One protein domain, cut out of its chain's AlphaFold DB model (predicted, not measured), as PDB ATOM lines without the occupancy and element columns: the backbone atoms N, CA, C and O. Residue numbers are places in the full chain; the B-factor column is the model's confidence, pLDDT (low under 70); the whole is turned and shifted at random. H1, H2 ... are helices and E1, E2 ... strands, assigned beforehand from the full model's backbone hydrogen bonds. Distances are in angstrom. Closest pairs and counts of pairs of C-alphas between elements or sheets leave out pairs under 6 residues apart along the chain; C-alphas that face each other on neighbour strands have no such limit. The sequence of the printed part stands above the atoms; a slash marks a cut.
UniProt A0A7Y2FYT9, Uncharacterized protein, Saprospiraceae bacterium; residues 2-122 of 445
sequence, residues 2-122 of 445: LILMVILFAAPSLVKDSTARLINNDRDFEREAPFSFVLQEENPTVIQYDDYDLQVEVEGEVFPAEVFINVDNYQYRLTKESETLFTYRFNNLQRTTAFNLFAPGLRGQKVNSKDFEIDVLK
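This is residues 2 to 122 of the 445 residues of an uncharacterized protein of Saprospiraceae bacterium (UniProt A0A7Y2FYT9). A sandwich of two sheets face to face makes the body, and a tail of two helices, H1 and H2, reaches far out from one end of it and makes much of the length. One sheet is the antiparallel row E1, E3, E6; the other, branched, mixed and strongly twisted, holds E2, E4, E5, E7, E8 and E9. The printed part has 121 residues, with two named helices and then nine named strands along the chain, and its class is mixed, helices and strands. It is extended, with a radius of gyration of the C-alphas of 21.0 A and spans of 75 by 30 by 23 A.

H1, residues 2 to 10, and H2, residues 12 to 23, are close but not clearly touching, about perpendicular at 74 degrees, with the C-alphas of Leu 8 and Val 15 closest at 6.9 A. Of their O i to N i+4 pairs, 4 of 5 in H1 and 5 of 8 in H2 are within hydrogen-bond range. Neither helix is on a sheet. E1, residues 35 to 39, is antiparallel to E3, residues 52 to 60, with N 36 and O 59 2.8 A apart. E3 is antiparallel to E6, residues 85 to 90, with N 54 and O 88 at 2.8 A. E2, residues 45 to 47, is parallel to E9, residues 116 to 121, with N 46 and O 119 at 2.8 A. E4, residues 68 to 71, and E5, residues 74 to 77, form a hairpin, with N 69 and O 76 at 2.9 A. E7, residues 97 to 104, has E4 on one side, with N 70 and O 100 at 2.8 A. On the other side of E7 are E8, residues 110 to 112, with N 103 and O 111 at 3.0 A, and E9, with N 116 and O 99 at 2.8 A; E7 and E8 form a hairpin. The facing parts of the two sheets are 8.9 A apart centre to centre, their best planes 17 degrees apart.

H1 begins at C-alpha 2 (148.497, 158.678, 126.620) and measures 13.0 A; H2 measures 17.1 A. E1 begins at C-alpha 35 (164.737, 119.894, 134.707). E3 measures 25.6 A, E7 23.7 A, E6 16.6 A and E9 16.4 A, ending at C-alpha 121 (161.201, 88.248, 131.855).

The C-alphas of Leu 2 and Lys 122, the two farthest apart, are 75.0 A apart. The printed part has no cut. The link from H2 to E1, 11 residues, is long, and residues 22 to 28 stand free. Mean pLDDT of the printed part is 82.2; residues 2 to 32 and residue 108 are under 70.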
ATOM      1  N   LEU A   2     147.472 158.694 127.684       62.25
ATOM      2  CA  LEU A   2     148.497 158.678 126.620       62.25
ATOM      3  C   LEU A   2     149.748 157.822 126.937       62.25
ATOM      4  O   LEU A   2     150.237 157.115 126.068       62.25
ATOM      5  N   ILE A   3     150.202 157.787 128.196       62.44
ATOM      6  CA  ILE A   3     151.342 156.949 128.639       62.44
ATOM      7  C   ILE A   3     151.011 155.443 128.598       62.44
ATOM      8  O   ILE A   3     151.875 154.622 128.308       62.44
ATOM      9  N   LEU A   4     149.746 155.074 128.828       59.56
ATOM     10  CA  LEU A   4     149.296 153.679 128.826       59.56
ATOM     11  C   LEU A   4     149.295 153.087 127.403       59.56
ATOM     12  O   LEU A   4     149.635 151.923 127.217       59.56
ATOM     13  N   MET A   5     148.970 153.904 126.393       67.00
ATOM     14  CA  MET A   5     149.024 153.494 124.984       67.00
ATOM     15  C   MET A   5     150.455 153.266 124.482       67.00
ATOM     16  O   MET A   5     150.673 152.374 123.667       67.00
ATOM     17  N   VAL A   6     151.434 154.028 124.982       67.31
ATOM     18  CA  VAL A   6     152.845 153.894 124.575       67.31
ATOM     19  C   VAL A   6     153.447 152.574 125.072       67.31
ATOM     20  O   VAL A   6     154.172 151.913 124.331       67.31
ATOM     21  N   ILE A   7     153.087 152.134 126.282       61.97
ATOM     22  CA  ILE A   7     153.528 150.841 126.836       61.97
ATOM     23  C   ILE A   7     152.942 149.662 126.039       61.97
ATOM     24  O   ILE A   7     153.627 148.661 125.836       61.97
ATOM     25  N   LEU A   8     151.715 149.798 125.520       61.69
ATOM     26  CA  LEU A   8     151.035 148.739 124.765       61.69
ATOM     27  C   LEU A   8     151.692 148.429 123.406       61.69
ATOM     28  O   LEU A   8     151.595 147.300 122.931       61.69
ATOM     29  N   PHE A   9     152.358 149.412 122.792       64.56
ATOM     30  CA  PHE A   9     153.020 149.260 121.490       64.56
ATOM     31  C   PHE A   9     154.529 149.000 121.588       64.56
ATOM     32  O   PHE A   9     155.077 148.324 120.721       64.56
ATOM     33  N   ALA A  10     155.210 149.512 122.620       63.28
ATOM     34  CA  ALA A  10     156.667 149.399 122.744       63.28
ATOM     35  C   ALA A  10     157.145 148.056 123.327       63.28
ATOM     36  O   ALA A  10     158.262 147.634 123.040       63.28
ATOM     37  N   ALA A  11     156.319 147.378 124.131       59.66
ATOM     38  CA  ALA A  11     156.649 146.069 124.698       59.66
ATOM     39  C   ALA A  11     155.389 145.198 124.880       59.66
ATOM     40  O   ALA A  11     154.912 145.019 126.005       59.66
ATOM     41  N   PRO A  12     154.837 144.623 123.791       58.69
ATOM     42  CA  PRO A  12     153.617 143.813 123.850       58.69
ATOM     43  C   PRO A  12     153.734 142.594 124.783       58.69
ATOM     44  O   PRO A  12     152.731 142.140 125.333       58.69
ATOM     45  N   SER A  13     154.951 142.080 124.996       57.53
ATOM     46  CA  SER A  13     155.251 140.953 125.891       57.53
ATOM     47  C   SER A  13     155.036 141.274 127.376       57.53
ATOM     48  O   SER A  13     154.503 140.442 128.103       57.53
ATOM     49  N   LEU A  14     155.329 142.502 127.821       58.84
ATOM     50  CA  LEU A  14     155.168 142.928 129.222       58.84
ATOM     51  C   LEU A  14     153.694 142.964 129.666       58.84
ATOM     52  O   LEU A  14     153.380 142.669 130.822       58.84
ATOM     53  N   VAL A  15     152.776 143.287 128.747       57.66
ATOM     54  CA  VAL A  15     151.327 143.283 129.014       57.66
ATOM     55  C   VAL A  15     150.748 141.873 128.881       57.66
ATOM     56  O   VAL A  15     149.886 141.507 129.679       57.66
ATOM     57  N   LYS A  16     151.240 141.059 127.937       56.97
ATOM     58  CA  LYS A  16     150.746 139.694 127.692       56.97
ATOM     59  C   LYS A  16     151.102 138.728 128.834       56.97
ATOM     60  O   LYS A  16     150.234 137.972 129.260       56.97
ATOM     61  N   ASP A  17     152.301 138.845 129.411       55.09
ATOM     62  CA  ASP A  17     152.729 138.023 130.557       55.09
ATOM     63  C   ASP A  17     152.055 138.439 131.876       55.09
ATOM     64  O   ASP A  17     151.796 137.607 132.747       55.09
ATOM     65  N   SER A  18     151.716 139.727 132.016       52.56
ATOM     66  CA  SER A  18     151.088 140.264 133.232       52.56
ATOM     67  C   SER A  18     149.568 140.055 133.265       52.56
ATOM     68  O   SER A  18     149.006 139.814 134.331       52.56
ATOM     69  N   THR A  19     148.881 140.105 132.116       57.28
ATOM     70  CA  THR A  19     147.419 139.892 132.047       57.28
ATOM     71  C   THR A  19     147.019 138.414 132.015       57.28
ATOM     72  O   THR A  19     145.958 138.077 132.540       57.28
ATOM     73  N   ALA A  20     147.879 137.510 131.528       55.97
ATOM     74  CA  ALA A  20     147.650 136.063 131.616       55.97
ATOM     75  C   ALA A  20     147.614 135.538 133.069       55.97
ATOM     76  O   ALA A  20     146.897 134.581 133.359       55.97
ATOM     77  N   ARG A  21     148.329 136.194 133.998       53.06
ATOM     78  CA  ARG A  21     148.348 135.849 135.435       53.06
ATOM     79  C   ARG A  21     147.172 136.415 136.239       53.06
ATOM     80  O   ARG A  21     146.912 135.920 137.325       53.06
ATOM     81  N   LEU A  22     146.451 137.417 135.724       56.28
ATOM     82  CA  LEU A  22     145.330 138.057 136.436       56.28
ATOM     83  C   LEU A  22     143.956 137.444 136.094       56.28
ATOM     84  O   LEU A  22     143.000 137.635 136.838       56.28
ATOM     85  N   ILE A  23     143.848 136.723 134.970       55.56
ATOM     86  CA  ILE A  23     142.591 136.127 134.468       55.56
ATOM     87  C   ILE A  23     142.460 134.631 134.839       55.56
ATOM     88  O   ILE A  23     141.363 134.084 134.788       55.56
ATOM     89  N   ASN A  24     143.537 133.985 135.307       50.50
ATOM     90  CA  ASN A  24     143.557 132.582 135.754       50.50
ATOM     91  C   ASN A  24     143.828 132.463 137.269       50.50
ATOM     92  O   ASN A  24     144.788 131.822 137.682       50.50
ATOM     93  N   ASN A  25     142.998 133.093 138.106       46.53
ATOM     94  CA  ASN A  25     143.220 133.204 139.558       46.53
ATOM     95  C   ASN A  25     142.884 131.933 140.381       46.53
ATOM     96  O   ASN A  25     143.001 131.970 141.597       46.53
ATOM     97  N   ASP A  26     142.495 130.824 139.735       43.94
ATOM     98  CA  ASP A  26     142.163 129.532 140.379       43.94
ATOM     99  C   ASP A  26     142.853 128.333 139.693       43.94
ATOM    100  O   ASP A  26     142.340 127.213 139.658       43.94
ATOM    101  N   ARG A  27     144.031 128.552 139.101       45.16
ATOM    102  CA  ARG A  27     144.918 127.459 138.685       45.16
ATOM    103  C   ARG A  27     146.311 127.740 139.213       45.16
ATOM    104  O   ARG A  27     146.968 128.659 138.725       45.16
ATOM    105  N   ASP A  28     146.750 126.938 140.178       37.69
ATOM    106  CA  ASP A  28     148.165 126.789 140.492       37.69
ATOM    107  C   ASP A  28     148.877 126.381 139.199       37.69
ATOM    108  O   ASP A  28     148.844 125.229 138.771       37.69
ATOM    109  N   PHE A  29     149.470 127.354 138.510       43.81
ATOM    110  CA  PHE A  29     150.490 127.058 137.521       43.81
ATOM    111  C   PHE A  29     151.714 126.627 138.322       43.81
ATOM    112  O   PHE A  29     152.516 127.469 138.737       43.81
ATOM    113  N   GLU A  30     151.836 125.321 138.575       47.91
ATOM    114  CA  GLU A  30     153.128 124.728 138.897       47.91
ATOM    115  C   GLU A  30     154.087 125.181 137.797       47.91
ATOM    116  O   GLU A  30     153.923 124.870 136.617       47.91
ATOM    117  N   ARG A  31     155.022 126.054 138.173       58.19
ATOM    118  CA  ARG A  31     156.078 126.510 137.278       58.19
ATOM    119  C   ARG A  31     156.770 125.262 136.736       58.19
ATOM    120  O   ARG A  31     157.093 124.387 137.534       58.19
ATOM    121  N   GLU A  32     156.979 125.202 135.419       64.81
ATOM    122  CA  GLU A  32     157.638 124.062 134.773       64.81
ATOM    123  C   GLU A  32     158.896 123.672 135.553       64.81
ATOM    124  O   GLU A  32     159.674 124.539 135.979       64.81
ATOM    125  N   ALA A  33     159.028 122.370 135.820       77.50
ATOM    126  CA  ALA A  33     160.131 121.842 136.601       77.50
ATOM    127  C   ALA A  33     161.463 122.303 135.980       77.50
ATOM    128  O   ALA A  33     161.598 122.315 134.759       77.50
ATOM    129  N   PRO A  34     162.461 122.689 136.796       83.69
ATOM    130  CA  PRO A  34     163.716 123.256 136.294       83.69
ATOM    131  C   PRO A  34     164.546 122.272 135.448       83.69
ATOM    132  O   PRO A  34     165.492 122.692 134.779       83.69
ATOM    133  N   PHE A  35     164.200 120.985 135.508       89.38
ATOM    134  CA  PHE A  35     164.737 119.894 134.707       89.38
ATOM    135  C   PHE A  35     163.766 118.702 134.707       89.38
ATOM    136  O   PHE A  35     162.890 118.603 135.572       89.38
ATOM    137  N   SER A  36     163.963 117.779 133.770       89.25
ATOM    138  CA  SER A  36     163.285 116.487 133.664       89.25
ATOM    139  C   SER A  36     164.288 115.341 133.584       89.25
ATOM    140  O   SER A  36     165.414 115.511 133.121       89.25
ATOM    141  N   PHE A  37     163.859 114.161 134.027       92.38
ATOM    142  CA  PHE A  37     164.627 112.927 133.906       92.38
ATOM    143  C   PHE A  37     164.210 112.191 132.635       92.38
ATOM    144  O   PHE A  37     163.028 111.875 132.471       92.38
ATOM    145  N   VAL A  38     165.173 111.905 131.768       91.62
ATOM    146  CA  VAL A  38     164.996 111.133 130.540       91.62
ATOM    147  C   VAL A  38     165.731 109.810 130.709       91.62
ATOM    148  O   VAL A  38     166.919 109.774 131.030       91.62
ATOM    149  N   LEU A  39     165.002 108.710 130.548       91.38
ATOM    150  CA  LEU A  39     165.593 107.377 130.522       91.38
ATOM    151  C   LEU A  39     165.980 107.031 129.090       91.38
ATOM    152  O   LEU A  39     165.273 107.397 128.152       91.38
ATOM    153  N   GLN A  40     167.062 106.270 128.931       85.19
ATOM    154  CA  GLN A  40     167.449 105.734 127.625       85.19
ATOM    155  C   GLN A  40     166.354 104.827 127.029       85.19
ATOM    156  O   GLN A  40     166.126 104.842 125.821       85.19
ATOM    157  N   GLU A  41     165.657 104.070 127.883       85.75
ATOM    158  CA  GLU A  41     164.507 103.233 127.535       85.75
ATOM    159  C   GLU A  41     163.362 103.510 128.517       85.75
ATOM    160  O   GLU A  41     163.577 103.530 129.727       85.75
ATOM    161  N   GLU A  42     162.140 103.732 128.019       78.00
ATOM    162  CA  GLU A  42     161.004 104.065 128.895       78.00
ATOM    163  C   GLU A  42     160.474 102.864 129.690       78.00
ATOM    164  O   GLU A  42     160.058 103.048 130.831       78.00
ATOM    165  N   ASN A  43     160.513 101.661 129.100       83.81
ATOM    166  CA  ASN A  43     160.051 100.404 129.700       83.81
ATOM    167  C   ASN A  43     161.119  99.313 129.493       83.81
ATOM    168  O   ASN A  43     160.967  98.456 128.613       83.81
ATOM    169  N   PRO A  44     162.246  99.377 130.219       90.88
ATOM    170  CA  PRO A  44     163.315  98.407 130.054       90.88
ATOM    171  C   PRO A  44     162.847  97.015 130.475       90.88
ATOM    172  O   PRO A  44     162.160  96.836 131.481       90.88
ATOM    173  N   THR A  45     163.248  96.022 129.690       92.12
ATOM    174  CA  THR A  45     162.932  94.615 129.928       92.12
ATOM    175  C   THR A  45     164.214  93.851 130.237       92.12
ATOM    176  O   THR A  45     165.175  93.912 129.472       92.12
ATOM    177  N   VAL A  46     164.235  93.113 131.347       93.38
ATOM    178  CA  VAL A  46     165.435  92.439 131.867       93.38
ATOM    179  C   VAL A  46     165.139  90.965 132.115       93.38
ATOM    180  O   VAL A  46     164.045  90.603 132.542       93.38
ATOM    181  N   ILE A  47     166.099  90.082 131.848       92.50
ATOM    182  CA  ILE A  47     165.953  88.656 132.159       92.50
ATOM    183  C   ILE A  47     166.066  88.461 133.672       92.50
ATOM    184  O   ILE A  47     166.896  89.067 134.341       92.50
ATOM    185  N   GLN A  48     165.223  87.597 134.230       92.50
ATOM    186  CA  GLN A  48     165.264  87.280 135.651       92.50
ATOM    187  C   GLN A  48     166.664  86.824 136.091       92.50
ATOM    188  O   GLN A  48     167.254  85.939 135.473       92.50
ATOM    189  N   TYR A  49     167.114  87.378 137.218       92.06
ATOM    190  CA  TYR A  49     168.434  87.211 137.839       92.06
ATOM    191  C   TYR A  49     169.587  87.988 137.196       92.06
ATOM    192  O   TYR A  49     170.681  87.986 137.764       92.06
ATOM    193  N   ASP A  50     169.352  88.691 136.088       93.50
ATOM    194  CA  ASP A  50     170.358  89.582 135.517       93.50
ATOM    195  C   ASP A  50     170.394  90.927 136.258       93.50
ATOM    196  O   ASP A  50     169.450  91.344 136.946       93.50
ATOM    197  N   ASP A  51     171.527  91.607 136.113       95.88
ATOM    198  CA  ASP A  51     171.712  92.975 136.573       95.88
ATOM    199  C   ASP A  51     171.257  93.956 135.483       95.88
ATOM    200  O   ASP A  51     171.329  93.658 134.290       95.88
ATOM    201  N   TYR A  52     170.839  95.153 135.885       95.38
ATOM    202  CA  TYR A  52     170.463  96.220 134.963       95.38
ATOM    203  C   TYR A  52     171.071  97.552 135.389       95.38
ATOM    204  O   TYR A  52     170.823  98.041 136.494       95.38
ATOM    205  N   ASP A  53     171.862  98.143 134.497       94.50
ATOM    206  CA  ASP A  53     172.470  99.455 134.693       94.50
ATOM    207  C   ASP A  53     171.534 100.529 134.112       94.50
ATOM    208  O   ASP A  53     171.517 100.788 132.909       94.50
ATOM    209  N   LEU A  54     170.742 101.159 134.980       94.75
ATOM    210  CA  LEU A  54     169.866 102.271 134.624       94.75
ATOM    211  C   LEU A  54     170.709 103.514 134.333       94.75
ATOM    212  O   LEU A  54     171.449 103.975 135.206       94.75
ATOM    213  N   GLN A  55     170.539 104.087 133.145       94.81
ATOM    214  CA  GLN A  55     171.103 105.382 132.768       94.81
ATOM    215  C   GLN A  55     170.008 106.447 132.764       94.81
ATOM    216  O   GLN A  55     168.959 106.280 132.138       94.81
ATOM    217  N   VAL A  56     170.264 107.538 133.476       94.50
ATOM    218  CA  VAL A  56     169.349 108.665 133.628       94.50
ATOM    219  C   VAL A  56     170.042 109.916 133.118       94.50
ATOM    220  O   VAL A  56     171.026 110.371 133.707       94.50
ATOM    221  N   GLU A  57     169.505 110.483 132.045       94.44
ATOM    222  CA  GLU A  57     169.915 111.784 131.537       94.44
ATOM    223  C   GLU A  57     169.018 112.877 132.126       94.44
ATOM    224  O   GLU A  57     167.803 112.717 132.267       94.44
ATOM    225  N   VAL A  58     169.623 113.990 132.527       93.25
ATOM    226  CA  VAL A  58     168.909 115.155 133.044       93.25
ATOM    227  C   VAL A  58     168.931 116.251 131.993       93.25
ATOM    228  O   VAL A  58     169.994 116.754 131.635       93.25
ATOM    229  N   GLU A  59     167.746 116.661 131.553       91.62
ATOM    230  CA  GLU A  59     167.558 117.757 130.604       91.62
ATOM    231  C   GLU A  59     166.897 118.948 131.302       91.62
ATOM    232  O   GLU A  59     165.937 118.778 132.051       91.62
ATOM    233  N   GLY A  60     167.386 120.167 131.073       87.31
ATOM    234  CA  GLY A  60     166.800 121.370 131.661       87.31
ATOM    235  C   GLY A  60     167.744 122.562 131.697       87.31
ATOM    236  O   GLY A  60     168.856 122.525 131.174       87.31
ATOM    237  N   GLU A  61     167.299 123.635 132.347       82.75
ATOM    238  CA  GLU A  61     168.107 124.846 132.546       82.75
ATOM    239  C   GLU A  61     169.020 124.741 133.781       82.75
ATOM    240  O   GLU A  61     169.947 125.536 133.943       82.75
ATOM    241  N   VAL A  62     168.755 123.776 134.673       85.12
ATOM    242  CA  VAL A  62     169.480 123.574 135.934       85.12
ATOM    243  C   VAL A  62     169.799 122.095 136.129       85.12
ATOM    244  O   VAL A  62     168.893 121.269 136.135       85.12
ATOM    245  N   PHE A  63     171.068 121.769 136.382       89.62
ATOM    246  CA  PHE A  63     171.506 120.395 136.645       89.62
ATOM    247  C   PHE A  63     171.650 120.133 138.153       89.62
ATOM    248  O   PHE A  63     172.343 120.892 138.843       89.62
ATOM    249  N   PRO A  64     170.998 119.094 138.702       89.69
ATOM    250  CA  PRO A  64     171.119 118.747 140.110       89.69
ATOM    251  C   PRO A  64     172.511 118.177 140.425       89.69
ATOM    252  O   PRO A  64     173.113 117.467 139.625       89.69
ATOM    253  N   ALA A  65     173.025 118.453 141.627       88.88
ATOM    254  CA  ALA A  65     174.302 117.887 142.079       88.88
ATOM    255  C   ALA A  65     174.195 116.390 142.416       88.88
ATOM    256  O   ALA A  65     175.165 115.648 142.268       88.88
ATOM    257  N   GLU A  66     173.017 115.961 142.870       92.69
ATOM    258  CA  GLU A  66     172.714 114.592 143.270       92.69
ATOM    259  C   GLU A  66     171.315 114.221 142.781       92.69
ATOM    260  O   GLU A  66     170.373 115.009 142.906       92.69
ATOM    261  N   VAL A  67     171.187 113.003 142.268       95.12
ATOM    262  CA  VAL A  67     169.911 112.380 141.917       95.12
ATOM    263  C   VAL A  67     169.733 111.157 142.805       95.12
ATOM    264  O   VAL A  67     170.698 110.459 143.127       95.12
ATOM    265  N   PHE A  68     168.497 110.902 143.208       96.00
ATOM    266  CA  PHE A  68     168.119 109.756 144.016       96.00
ATOM    267  C   PHE A  68     167.070 108.927 143.285       96.00
ATOM    268  O   PHE A  68     166.223 109.462 142.570       96.00
ATOM    269  N   ILE A  69     167.118 107.621 143.503       96.00
ATOM    270  CA  ILE A  69     166.104 106.668 143.072       96.00
ATOM    271  C   ILE A  69     165.397 106.127 144.302       96.00
ATOM    272  O   ILE A  69     166.023 105.873 145.331       96.00
ATOM    273  N   ASN A  70     164.090 105.958 144.202       95.31
ATOM    274  CA  ASN A  70     163.289 105.281 145.198       95.31
ATOM    275  C   ASN A  70     162.737 103.985 144.601       95.31
ATOM    276  O   ASN A  70     162.036 104.012 143.592       95.31
ATOM    277  N   VAL A  71     163.085 102.864 145.231       92.62
ATOM    278  CA  VAL A  71     162.745 101.496 144.820       92.62
ATOM    279  C   VAL A  71     162.200 100.769 146.044       92.62
ATOM    280  O   VAL A  71     162.871 100.743 147.075       92.62
ATOM    281  N   ASP A  72     160.995 100.195 145.972       85.50
ATOM    282  CA  ASP A  72     160.358  99.492 147.104       85.50
ATOM    283  C   ASP A  72     160.339 100.318 148.421       85.50
ATOM    284  O   ASP A  72     160.467  99.777 149.520       85.50
ATOM    285  N   ASN A  73     160.171 101.646 148.322       86.19
ATOM    286  CA  ASN A  73     160.242 102.632 149.419       86.19
ATOM    287  C   ASN A  73     161.632 102.848 150.052       86.19
ATOM    288  O   ASN A  73     161.742 103.527 151.077       86.19
ATOM    289  N   TYR A  74     162.694 102.317 149.449       92.00
ATOM    290  CA  TYR A  74     164.077 102.593 149.824       92.00
ATOM    291  C   TYR A  74     164.705 103.595 148.866       92.00
ATOM    292  O   TYR A  74     164.572 103.481 147.650       92.00
ATOM    293  N   GLN A  75     165.421 104.569 149.425       94.12
ATOM    294  CA  GLN A  75     166.060 105.633 148.660       94.12
ATOM    295  C   GLN A  75     167.556 105.371 148.526       94.12
ATOM    296  O   GLN A  75     168.258 105.215 149.527       94.12
ATOM    297  N   TYR A  76     168.043 105.387 147.292       95.56
ATOM    298  CA  TYR A  76     169.452 105.236 146.958       95.56
ATOM    299  C   TYR A  76     169.926 106.451 146.169       95.56
ATOM    300  O   TYR A  76     169.173 107.032 145.388       95.56
ATOM    301  N   ARG A  77     171.180 106.853 146.372       96.50
ATOM    302  CA  ARG A  77     171.802 107.910 145.567       96.50
ATOM    303  C   ARG A  77     172.353 107.298 144.282       96.50
ATOM    304  O   ARG A  77     173.037 106.278 144.355       96.50
ATOM    305  N   LEU A  78     172.086 107.927 143.140       96.31
ATOM    306  CA  LEU A  78     172.704 107.550 141.870       96.31
ATOM    307  C   LEU A  78     174.192 107.922 141.871       96.31
ATOM    308  O   LEU A  78     174.628 108.860 142.549       96.31
ATOM    309  N   THR A  79     174.964 107.207 141.061       96.62
ATOM    310  CA  THR A  79     176.342 107.572 140.740       96.62
ATOM    311  C   THR A  79     176.320 108.656 139.665       96.62
ATOM    312  O   THR A  79     175.644 108.514 138.651       96.62
ATOM    313  N   LYS A  80     177.024 109.769 139.893       95.44
ATOM    314  CA  LYS A  80     177.161 110.849 138.906       95.44
ATOM    315  C   LYS A  80     178.323 110.519 137.968       95.44
ATOM    316  O   LYS A  80     179.463 110.507 138.425       95.44
ATOM    317  N   GLU A  81     178.038 110.289 136.689       94.81
ATOM    318  CA  GLU A  81     179.054 110.029 135.654       94.81
ATOM    319  C   GLU A  81     179.475 111.325 134.943       94.81
ATOM    320  O   GLU A  81     180.642 111.516 134.600       94.81
ATOM    321  N   SER A  82     178.533 112.253 134.743       93.44
ATOM    322  CA  SER A  82     178.775 113.583 134.168       93.44
ATOM    323  C   SER A  82     177.805 114.624 134.751       93.44
ATOM    324  O   SER A  82     177.019 114.316 135.644       93.44
ATOM    325  N   GLU A  83     177.847 115.879 134.285       90.25
ATOM    326  CA  GLU A  83     176.879 116.908 134.707       90.25
ATOM    327  C   GLU A  83     175.425 116.574 134.334       90.25
ATOM    328  O   GLU A  83     174.510 117.026 135.020       90.25
ATOM    329  N   THR A  84     175.213 115.766 133.293       92.19
ATOM    330  CA  THR A  84     173.878 115.399 132.799       92.19
ATOM    331  C   THR A  84     173.556 113.919 132.966       92.19
ATOM    332  O   THR A  84     172.387 113.565 132.887       92.19
ATOM    333  N   LEU A  85     174.549 113.056 133.218       94.56
ATOM    334  CA  LEU A  85     174.382 111.602 133.237       94.56
ATOM    335  C   LEU A  85     174.585 111.009 134.632       94.56
ATOM    336  O   LEU A  85     175.637 111.183 135.261       94.56
ATOM    337  N   PHE A  86     173.594 110.239 135.068       96.19
ATOM    338  CA  PHE A  86     173.589 109.507 136.327       96.19
ATOM    339  C   PHE A  86     173.276 108.029 136.096       96.19
ATOM    340  O   PHE A  86     172.501 107.685 135.205       96.19
ATOM    341  N   THR A  87     173.850 107.154 136.919       96.31
ATOM    342  CA  THR A  87     173.694 105.702 136.797       96.31
ATOM    343  C   THR A  87     173.251 105.053 138.105       96.31
ATOM    344  O   THR A  87     173.597 105.498 139.206       96.31
ATOM    345  N   TYR A  88     172.470 103.980 137.997       95.31
ATOM    346  CA  TYR A  88     172.139 103.099 139.117       95.31
ATOM    347  C   TYR A  88     172.077 101.648 138.663       95.31
ATOM    348  O   TYR A  88     171.391 101.323 137.699       95.31
ATOM    349  N   ARG A  89     172.761 100.765 139.391       95.69
ATOM    350  CA  ARG A  89     172.763  99.332 139.107       95.69
ATOM    351  C   ARG A  89     171.733  98.613 139.962       95.69
ATOM    352  O   ARG A  89     171.892  98.503 141.180       95.69
ATOM    353  N   PHE A  90     170.719  98.059 139.314       95.44
ATOM    354  CA  PHE A  90     169.882  97.026 139.902       95.44
ATOM    355  C   PHE A  90     170.635  95.700 139.834       95.44
ATOM    356  O   PHE A  90     171.047  95.283 138.756       95.44
ATOM    357  N   ASN A  91     170.822  95.042 140.979       94.06
ATOM    358  CA  ASN A  91     171.485  93.741 141.026       94.06
ATOM    359  C   ASN A  91     170.446  92.628 141.167       94.06
ATOM    360  O   ASN A  91     169.561  92.741 142.021       94.06
ATOM    361  N   ASN A  92     170.603  91.544 140.404       92.81
ATOM    362  CA  ASN A  92     169.817  90.317 140.511       92.81
ATOM    363  C   ASN A  92     168.296  90.579 140.506       92.81
ATOM    364  O   ASN A  92     167.598  90.269 141.477       92.81
ATOM    365  N   LEU A  93     167.772  91.193 139.441       93.19
ATOM    366  CA  LEU A  93     166.350  91.537 139.349       93.19
ATOM    367  C   LEU A  93     165.480  90.274 139.263       93.19
ATOM    368  O   LEU A  93     165.535  89.513 138.301       93.19
ATOM    369  N   GLN A  94     164.646  90.041 140.282       91.81
ATOM    370  CA  GLN A  94     163.841  88.810 140.387       91.81
ATOM    371  C   GLN A  94     162.384  88.974 139.951       91.81
ATOM    372  O   GLN A  94     161.738  87.990 139.577       91.81
ATOM    373  N   ARG A  95     161.853  90.192 140.059       93.31
ATOM    374  CA  ARG A  95     160.461  90.546 139.778       93.31
ATOM    375  C   ARG A  95     160.401  91.933 139.164       93.31
ATOM    376  O   ARG A  95     161.290  92.749 139.416       93.31
ATOM    377  N   THR A  96     159.325  92.192 138.433       93.88
ATOM    378  CA  THR A  96     159.007  93.530 137.953       93.88
ATOM    379  C   THR A  96     159.072  94.526 139.108       93.88
ATOM    380  O   THR A  96     158.533  94.269 140.190       93.88
ATOM    381  N   THR A  97     159.828  95.601 138.904       93.25
ATOM    382  CA  THR A  97     160.203  96.539 139.964       93.25
ATOM    383  C   THR A  97     159.844  97.954 139.540       93.25
ATOM    384  O   THR A  97     160.383  98.471 138.563       93.25
ATOM    385  N   ALA A  98     158.945  98.580 140.297       93.69
ATOM    386  CA  ALA A  98     158.588  99.979 140.117       93.69
ATOM    387  C   ALA A  98     159.608 100.889 140.814       93.69
ATOM    388  O   ALA A  98     160.076 100.596 141.921       93.69
ATOM    389  N   PHE A  99     159.938 102.008 140.179       94.62
ATOM    390  CA  PHE A  99     160.844 103.003 140.731       94.62
ATOM    391  C   PHE A  99     160.464 104.416 140.301       94.62
ATOM    392  O   PHE A  99     159.849 104.633 139.260       94.62
ATOM    393  N   ASN A 100     160.879 105.405 141.086       94.88
ATOM    394  CA  ASN A 100     160.832 106.798 140.668       94.88
ATOM    395  C   ASN A 100     162.101 107.548 141.063       94.88
ATOM    396  O   ASN A 100     162.818 107.182 141.995       94.88
ATOM    397  N   LEU A 101     162.393 108.598 140.307       94.94
ATOM    398  CA  LEU A 101     163.583 109.417 140.455       94.94
ATOM    399  C   LEU A 101     163.213 110.742 141.101       94.94
ATOM    400  O   LEU A 101     162.131 111.288 140.877       94.94
ATOM    401  N   PHE A 102     164.124 111.284 141.894       94.38
ATOM    402  CA  PHE A 102     163.955 112.615 142.441       94.38
ATOM    403  C   PHE A 102     165.277 113.317 142.705       94.38
ATOM    404  O   PHE A 102     166.297 112.692 142.987       94.38
ATOM    405  N   ALA A 103     165.244 114.645 142.672       93.12
ATOM    406  CA  ALA A 103     166.394 115.474 143.002       93.12
ATOM    407  C   ALA A 103     165.965 116.811 143.634       93.12
ATOM    408  O   ALA A 103     164.832 117.266 143.429       93.12
ATOM    409  N   PRO A 104     166.849 117.464 144.413       88.38
ATOM    410  CA  PRO A 104     166.624 118.827 144.877       88.38
ATOM    411  C   PRO A 104     166.570 119.809 143.697       88.38
ATOM    412  O   PRO A 104     167.498 119.896 142.897       88.38
ATOM    413  N   GLY A 105     165.484 120.568 143.607       82.31
ATOM    414  CA  GLY A 105     165.284 121.660 142.662       82.31
ATOM    415  C   GLY A 105     165.578 123.037 143.264       82.31
ATOM    416  O   GLY A 105     166.148 123.188 144.350       82.31
ATOM    417  N   LEU A 106     165.155 124.085 142.557       76.94
ATOM    418  CA  LEU A 106     165.352 125.467 142.997       76.94
ATOM    419  C   LEU A 106     164.611 125.747 144.315       76.94
ATOM    420  O   LEU A 106     163.464 125.346 144.506       76.94
ATOM    421  N   ARG A 107     165.265 126.486 145.222       75.06
ATOM    422  CA  ARG A 107     164.723 126.877 146.542       75.06
ATOM    423  C   ARG A 107     164.326 125.689 147.438       75.06
ATOM    424  O   ARG A 107     163.500 125.857 148.330       75.06
ATOM    425  N   GLY A 108     164.920 124.515 147.214       69.50
ATOM    426  CA  GLY A 108     164.709 123.327 148.045       69.50
ATOM    427  C   GLY A 108     163.430 122.544 147.739       69.50
ATOM    428  O   GLY A 108     163.075 121.661 148.516       69.50
ATOM    429  N   GLN A 109     162.731 122.838 146.636       81.25
ATOM    430  CA  GLN A 109     161.605 122.012 146.185       81.25
ATOM    431  C   GLN A 109     162.113 120.671 145.647       81.25
ATOM    432  O   GLN A 109     163.130 120.629 144.965       81.25
ATOM    433  N   LYS A 110     161.416 119.573 145.938       85.12
ATOM    434  CA  LYS A 110     161.756 118.241 145.422       85.12
ATOM    435  C   LYS A 110     161.139 118.065 144.033       85.12
ATOM    436  O   LYS A 110     159.918 118.110 143.913       85.12
ATOM    437  N   VAL A 111     161.963 117.845 143.012       90.31
ATOM    438  CA  VAL A 111     161.496 117.478 141.667       90.31
ATOM    439  C   VAL A 111     161.425 115.957 141.608       90.31
ATOM    440  O   VAL A 111     162.422 115.304 141.911       90.31
ATOM    441  N   ASN A 112     160.264 115.398 141.268       91.94
ATOM    442  CA  ASN A 112     160.068 113.953 141.112       91.94
ATOM    443  C   ASN A 112     159.778 113.638 139.640       91.94
ATOM    444  O   ASN A 112     159.177 114.453 138.940       91.94
ATOM    445  N   SER A 113     160.196 112.466 139.177       91.88
ATOM    446  CA  SER A 113     159.798 111.932 137.877       91.88
ATOM    447  C   SER A 113     158.378 111.355 137.906       91.88
ATOM    448  O   SER A 113     157.772 111.215 138.970       91.88
ATOM    449  N   LYS A 114     157.884 110.943 136.728       90.75
ATOM    450  CA  LYS A 114     156.828 109.922 136.639       90.75
ATOM    451  C   LYS A 114     157.309 108.609 137.269       90.75
ATOM    452  O   LYS A 114     158.518 108.404 137.415       90.75
ATOM    453  N   ASP A 115     156.377 107.740 137.634       91.50
ATOM    454  CA  ASP A 115     156.721 106.377 138.029       91.50
ATOM    455  C   ASP A 115     157.146 105.585 136.788       91.50
ATOM    456  O   ASP A 115     156.558 105.724 135.711       91.50
ATOM    457  N   PHE A 116     158.194 104.788 136.948       93.00
ATOM    458  CA  PHE A 116     158.749 103.909 135.930       93.00
ATOM    459  C   PHE A 116     158.714 102.466 136.425       93.00
ATOM    460  O   PHE A 116     158.649 102.205 137.629       93.00
ATOM    461  N   GLU A 117     158.795 101.525 135.493       92.88
ATOM    462  CA  GLU A 117     158.758 100.098 135.785       92.88
ATOM    463  C   GLU A 117     159.811  99.371 134.950       92.88
ATOM    464  O   GLU A 117     160.022  99.685 133.779       92.88
ATOM    465  N   ILE A 118     160.505  98.426 135.585       94.06
ATOM    466  CA  ILE A 118     161.413  97.500 134.909       94.06
ATOM    467  C   ILE A 118     160.711  96.154 134.828       94.06
ATOM    468  O   ILE A 118     160.507  95.514 135.865       94.06
ATOM    469  N   ASP A 119     160.376  95.722 133.616       93.94
ATOM    470  CA  ASP A 119     159.733  94.435 133.370       93.94
ATOM    471  C   ASP A 119     160.753  93.299 133.443       93.94
ATOM    472  O   ASP A 119     161.790  93.326 132.781       93.94
ATOM    473  N   VAL A 120     160.458  92.267 134.242       93.75
ATOM    474  CA  VAL A 120     161.346  91.105 134.385       93.75
ATOM    475  C   VAL A 120     160.787  89.896 133.640       93.75
ATOM    476  O   VAL A 120     159.774  89.311 134.032       93.75
ATOM    477  N   LEU A 121     161.495  89.471 132.593       92.62
ATOM    478  CA  LEU A 121     161.201  88.248 131.855       92.62
ATOM    479  C   LEU A 121     161.613  87.043 132.687       92.62
ATOM    480  O   LEU A 121     162.796  86.807 132.942       92.62
ATOM    481  N   LYS A 122     160.626  86.245 133.089       92.12
ATOM    482  CA  LYS A 122     160.880  85.020 133.846       92.12
ATOM    483  C   LYS A 122     161.755  84.070 133.033       92.12
ATOM    484  O   LYS A 122     161.435  83.757 131.885       92.12
TER     485      LYS A 122